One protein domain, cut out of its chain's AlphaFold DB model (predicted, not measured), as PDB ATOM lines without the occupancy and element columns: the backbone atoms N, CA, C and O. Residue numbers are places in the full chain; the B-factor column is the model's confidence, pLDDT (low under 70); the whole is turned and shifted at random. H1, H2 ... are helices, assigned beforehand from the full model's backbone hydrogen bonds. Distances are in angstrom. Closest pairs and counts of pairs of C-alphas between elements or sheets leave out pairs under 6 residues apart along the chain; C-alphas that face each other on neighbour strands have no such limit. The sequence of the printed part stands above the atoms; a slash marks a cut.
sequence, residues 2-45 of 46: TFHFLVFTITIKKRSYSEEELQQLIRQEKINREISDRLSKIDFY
ATOM      1  N   THR A   2      17.888  40.941 -40.459       59.19
ATOM      2  CA  THR A   2      17.723  42.406 -40.644       59.19
ATOM      3  C   THR A   2      16.392  42.994 -40.151       59.19
ATOM      4  O   THR A   2      16.367  44.123 -39.671       59.19
ATOM      5  N   PHE A   3      15.289  42.238 -40.208       60.97
ATOM      6  CA  PHE A   3      13.956  42.757 -39.858       60.97
ATOM      7  C   PHE A   3      13.795  43.040 -38.354       60.97
ATOM      8  O   PHE A   3      13.270  44.081 -37.970       60.97
ATOM      9  N   HIS A   4      14.324  42.164 -37.492       61.84
ATOM     10  CA  HIS A   4      14.281  42.367 -36.038       61.84
ATOM     11  C   HIS A   4      15.065  43.600 -35.591       61.84
ATOM     12  O   HIS A   4      14.612  44.306 -34.700       61.84
ATOM     13  N   PHE A   5      16.186  43.908 -36.246       62.53
ATOM     14  CA  PHE A   5      16.986  45.086 -35.915       62.53
ATOM     15  C   PHE A   5      16.267  46.392 -36.275       62.53
ATOM     16  O   PHE A   5      16.355  47.375 -35.541       62.53
ATOM     17  N   LEU A   6      15.511  46.386 -37.377       61.31
ATOM     18  CA  LEU A   6      14.745  47.536 -37.857       61.31
ATOM     19  C   LEU A   6      13.519  47.802 -36.969       61.31
ATOM     20  O   LEU A   6      13.252  48.938 -36.586       61.31
ATOM     21  N   VAL A   7      12.827  46.739 -36.544       63.38
ATOM     22  CA  VAL A   7      11.750  46.839 -35.547       63.38
ATOM     23  C   VAL A   7      12.308  47.266 -34.187       63.38
ATOM     24  O   VAL A   7      11.697  48.107 -33.536       63.38
ATOM     25  N   PHE A   8      13.480  46.776 -33.776       66.75
ATOM     26  CA  PHE A   8      14.157  47.194 -32.544       66.75
ATOM     27  C   PHE A   8      14.502  48.686 -32.565       66.75
ATOM     28  O   PHE A   8      14.119  49.408 -31.651       66.75
ATOM     29  N   THR A   9      15.116  49.186 -33.642       64.31
ATOM     30  CA  THR A   9      15.447  50.617 -33.775       64.31
ATOM     31  C   THR A   9      14.209  51.506 -33.817       64.31
ATOM     32  O   THR A   9      14.203  52.548 -33.168       64.31
ATOM     33  N   ILE A  10      13.137  51.105 -34.509       63.62
ATOM     34  CA  ILE A  10      11.872  51.861 -34.524       63.62
ATOM     35  C   ILE A  10      11.189  51.833 -33.147       63.62
ATOM     36  O   ILE A  10      10.690  52.860 -32.689       63.62
ATOM     37  N   THR A  11      11.187  50.681 -32.472       63.56
ATOM     38  CA  THR A  11      10.571  50.507 -31.144       63.56
ATOM     39  C   THR A  11      11.336  51.281 -30.074       63.56
ATOM     40  O   THR A  11      10.720  51.916 -29.220       63.56
ATOM     41  N   ILE A  12      12.666  51.312 -30.166       61.69
ATOM     42  CA  ILE A  12      13.526  52.153 -29.337       61.69
ATOM     43  C   ILE A  12      13.274  53.623 -29.609       61.69
ATOM     44  O   ILE A  12      13.119  54.366 -28.664       61.69
ATOM     45  N   LYS A  13      13.194  54.068 -30.867       59.78
ATOM     46  CA  LYS A  13      12.988  55.495 -31.164       59.78
ATOM     47  C   LYS A  13      11.634  56.025 -30.675       59.78
ATOM     48  O   LYS A  13      11.488  57.228 -30.493       59.78
ATOM     49  N   LYS A  14      10.631  55.147 -30.516       58.50
ATOM     50  CA  LYS A  14       9.272  55.502 -30.069       58.50
ATOM     51  C   LYS A  14       9.121  55.624 -28.551       58.50
ATOM     52  O   LYS A  14       8.143  56.215 -28.098       58.50
ATOM     53  N   ARG A  15      10.045  55.065 -27.772       59.34
ATOM     54  CA  ARG A  15      10.153  55.279 -26.327       59.34
ATOM     55  C   ARG A  15      11.357  56.182 -26.109       59.34
ATOM     56  O   ARG A  15      12.415  55.904 -26.643       59.34
ATOM     57  N   SER A  16      11.227  57.264 -25.355       64.75
ATOM     58  CA  SER A  16      12.378  58.100 -24.994       64.75
ATOM     59  C   SER A  16      13.277  57.345 -24.010       64.75
ATOM     60  O   SER A  16      13.292  57.655 -22.827       64.75
ATOM     61  N   TYR A  17      13.955  56.299 -24.477       61.19
ATOM     62  CA  TYR A  17      14.966  55.597 -23.709       61.19
ATOM     63  C   TYR A  17      16.149  56.535 -23.530       61.19
ATOM     64  O   TYR A  17      16.595  57.163 -24.498       61.19
ATOM     65  N   SER A  18      16.651  56.636 -22.303       68.50
ATOM     66  CA  SER A  18      17.927  57.312 -22.097       68.50
ATOM     67  C   SER A  18      19.033  56.514 -22.794       68.50
ATOM     68  O   SER A  18      18.920  55.304 -23.025       68.50
ATOM     69  N   GLU A  19      20.123  57.187 -23.156       73.19
ATOM     70  CA  GLU A  19      21.283  56.540 -23.781       73.19
ATOM     71  C   GLU A  19      21.812  55.369 -22.930       73.19
ATOM     72  O   GLU A  19      22.248  54.342 -23.457       73.19
ATOM     73  N   GLU A  20      21.681  55.483 -21.610       74.50
ATOM     74  CA  GLU A  20      22.070  54.473 -20.629       74.50
ATOM     75  C   GLU A  20      21.178  53.225 -20.694       74.50
ATOM     76  O   GLU A  20      21.692  52.104 -20.700       74.50
ATOM     77  N   GLU A  21      19.856  53.386 -20.808       73.06
ATOM     78  CA  GLU A  21      18.921  52.259 -20.954       73.06
ATOM     79  C   GLU A  21      19.136  51.522 -22.281       73.06
ATOM     80  O   GLU A  21      19.082  50.290 -22.345       73.06
ATOM     81  N   LEU A  22      19.448  52.265 -23.346       76.38
ATOM     82  CA  LEU A  22      19.761  51.687 -24.648       76.38
ATOM     83  C   LEU A  22      21.034  50.834 -24.596       76.38
ATOM     84  O   LEU A  22      21.056  49.702 -25.085       76.38
ATOM     85  N   GLN A  23      22.091  51.368 -23.982       77.25
ATOM     86  CA  GLN A  23      23.357  50.667 -23.778       77.25
ATOM     87  C   GLN A  23      23.155  49.381 -22.967       77.25
ATOM     88  O   GLN A  23      23.715  48.337 -23.315       77.25
ATOM     89  N   GLN A  24      22.317  49.426 -21.928       80.31
ATOM     90  CA  GLN A  24      21.980  48.251 -21.124       80.31
ATOM     91  C   GLN A  24      21.250  47.183 -21.942       80.31
ATOM     92  O   GLN A  24      21.651  46.019 -21.902       80.31
ATOM     93  N   LEU A  25      20.246  47.560 -22.739       80.31
ATOM     94  CA  LEU A  25      19.510  46.622 -23.593       80.31
ATOM     95  C   LEU A  25      20.417  45.953 -24.633       80.31
ATOM     96  O   LEU A  25      20.371  44.732 -24.796       80.31
ATOM     97  N   ILE A  26      21.293  46.723 -25.285       82.12
ATOM     98  CA  ILE A  26      22.266  46.190 -26.253       82.12
ATOM     99  C   ILE A  26      23.236  45.217 -25.567       82.12
ATOM    100  O   ILE A  26      23.567  44.160 -26.115       82.12
ATOM    101  N   ARG A  27      23.695  45.552 -24.356       82.69
ATOM    102  CA  ARG A  27      24.596  44.696 -23.578       82.69
ATOM    103  C   ARG A  27      23.915  43.389 -23.171       82.69
ATOM    104  O   ARG A  27      24.523  42.329 -23.305       82.69
ATOM    105  N   GLN A  28      22.658  43.457 -22.739       81.62
ATOM    106  CA  GLN A  28      21.851  42.291 -22.383       81.62
ATOM    107  C   GLN A  28      21.630  41.370 -23.593       81.62
ATOM    108  O   GLN A  28      21.782  40.154 -23.481       81.62
ATOM    109  N   GLU A  29      21.328  41.937 -24.766       81.75
ATOM    110  CA  GLU A  29      21.108  41.159 -25.989       81.75
ATOM    111  C   GLU A  29      22.384  40.425 -26.435       81.75
ATOM    112  O   GLU A  29      22.328  39.245 -26.789       81.75
ATOM    113  N   LYS A  30      23.551  41.084 -26.354       82.56
ATOM    114  CA  LYS A  30      24.846  40.444 -26.638       82.56
ATOM    115  C   LYS A  30      25.110  39.245 -25.732       82.56
ATOM    116  O   LYS A  30      25.493  38.192 -26.234       82.56
ATOM    117  N   ILE A  31      24.879  39.395 -24.428       85.25
ATOM    118  CA  ILE A  31      25.082  38.316 -23.450       85.25
ATOM    119  C   ILE A  31      24.148  37.143 -23.757       85.25
ATOM    120  O   ILE A  31      24.594  35.999 -23.810       85.25
ATOM    121  N   ASN A  32      22.870  37.416 -24.030       82.12
ATOM    122  CA  ASN A  32      21.900  36.373 -24.357       82.12
ATOM    123  C   ASN A  32      22.260  35.623 -25.645       82.12
ATOM    124  O   ASN A  32      22.124  34.401 -25.692       82.12
ATOM    125  N   ARG A  33      22.769  36.319 -26.671       81.88
ATOM    126  CA  ARG A  33      23.294  35.660 -27.877       81.88
ATOM    127  C   ARG A  33      24.480  34.766 -27.572       81.88
ATOM    128  O   ARG A  33      24.521  33.645 -28.056       81.88
ATOM    129  N   GLU A  34      25.427  35.242 -26.775       82.56
ATOM    130  CA  GLU A  34      26.627  34.472 -26.458       82.56
ATOM    131  C   GLU A  34      26.294  33.214 -25.639       82.56
ATOM    132  O   GLU A  34      26.854  32.146 -25.877       82.56
ATOM    133  N   ILE A  35      25.330  33.314 -24.721       84.19
ATOM    134  CA  ILE A  35      24.792  32.166 -23.984       84.19
ATOM    135  C   ILE A  35      24.085  31.204 -24.942       84.19
ATOM    136  O   ILE A  35      24.344  30.005 -24.891       84.19
ATOM    137  N   SER A  36      23.243  31.710 -25.845       80.62
ATOM    138  CA  SER A  36      22.551  30.886 -26.841       80.62
ATOM    139  C   SER A  36      23.524  30.154 -27.773       80.62
ATOM    140  O   SER A  36      23.305  28.983 -28.069       80.62
ATOM    141  N   ASP A  37      24.605  30.806 -28.207       82.44
ATOM    142  CA  ASP A  37      25.649  30.201 -29.047       82.44
ATOM    143  C   ASP A  37      26.480  29.158 -28.289       82.44
ATOM    144  O   ASP A  37      26.973  28.189 -28.869       82.44
ATOM    145  N   ARG A  38      26.671  29.343 -26.980       81.88
ATOM    146  CA  ARG A  38      27.340  28.345 -26.135       81.88
ATOM    147  C   ARG A  38      26.434  27.144 -25.873       81.88
ATOM    148  O   ARG A  38      26.913  26.017 -25.935       81.88
ATOM    149  N   LEU A  39      25.148  27.374 -25.619       79.56
ATOM    150  CA  LEU A  39      24.159  26.313 -25.419       79.56
ATOM    151  C   LEU A  39      23.960  25.482 -26.691       79.56
ATOM    152  O   LEU A  39      23.994  24.259 -26.616       79.56
ATOM    153  N   SER A  40      23.869  26.121 -27.861       73.75
ATOM    154  CA  SER A  40      23.760  25.404 -29.139       73.75
ATOM    155  C   SER A  40      24.986  24.534 -29.435       73.75
ATOM    156  O   SER A  40      24.853  23.445 -29.988       73.75
ATOM    157  N   LYS A  41      26.184  24.968 -29.020       69.94
ATOM    158  CA  LYS A  41      27.394  24.137 -29.093       69.94
ATOM    159  C   LYS A  41      27.347  22.950 -28.140       69.94
ATOM    160  O   LYS A  41      27.822  21.889 -28.516       69.94
ATOM    161  N   ILE A  42      26.803  23.108 -26.935       71.81
ATOM    162  CA  ILE A  42      26.691  22.014 -25.956       71.81
ATOM    163  C   ILE A  42      25.719  20.937 -26.456       71.81
ATOM    164  O   ILE A  42      26.044  19.756 -26.362       71.81
ATOM    165  N   ASP A  43      24.589  21.326 -27.050       59.66
ATOM    166  CA  ASP A  43      23.640  20.376 -27.647       59.66
ATOM    167  C   ASP A  43      24.209  19.644 -28.876       59.66
ATOM    168  O   ASP A  43      23.798  18.526 -29.159       59.66
ATOM    169  N   PHE A  44      25.190  20.218 -29.584       57.06
ATOM    170  CA  PHE A  44      25.834  19.566 -30.736       57.06
ATOM    171  C   PHE A  44      26.781  18.413 -30.347       57.06
ATOM    172  O   PHE A  44      27.122  17.585 -31.188       57.06
ATOM    173  N   TYR A  45      27.229  18.351 -29.088       58.00
ATOM    174  CA  TYR A  45      28.109  17.287 -28.583       58.00
ATOM    175  C   TYR A  45      27.352  16.128 -27.910       58.00
ATOM    176  O   TYR A  45      27.995  15.249 -27.328       58.00
TER     177      TYR A  45
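AT A GLANCE: This is residues 2 to 45 of the 46 residues of an uncharacterized protein of Bacillus alcalophilus ATCC 27647 = CGMCC 1.3604 (UniProt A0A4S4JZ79). A narrow, lopsided V: the long helix H2 makes the length, and the shorter H1 folds back beside its first part, with the tight link at the closed end. The far part of H2 sticks out alone. The printed part has 44 residues with two named helices, H1 then H2, and no named strand; its class is all helix. It is only just loose, close to extended, with a radius of gyration of the C-alphas of 13.8 A, and flat, spanning 44 by 23 by 10 A.

IN THESE COORDINATES: H2, residues 19 to 44, is 37.9 A long, from C-alpha 19 at (21.283, 56.540, -23.781) to C-alpha 44 at (25.834, 19.566, -30.736). H1, residues 2 to 14, is 18.8 A long and begins at (17.723, 42.406, -40.644).

HOW THE PARTS SIT: H2 and H1 are close but not clearly touching; their closest C-alphas, of Leu 22 and Ile 12, are 7.8 A apart. They run opposite ways at a shallow tilt of 27 degrees. In both, every O i to N i+4 pair is within hydrogen-bond range.

THE WHOLE: The C-alphas farthest apart, of Ser 16 and Tyr 45, are 43.9 A apart. The printed part has no cut. Residues 26 to 45 stand free, as do 2 to 11 and 13 to 20. Mean pLDDT of the printed part is 71.3; residues 2 to 18, 41 and 43 to 45 are under 70.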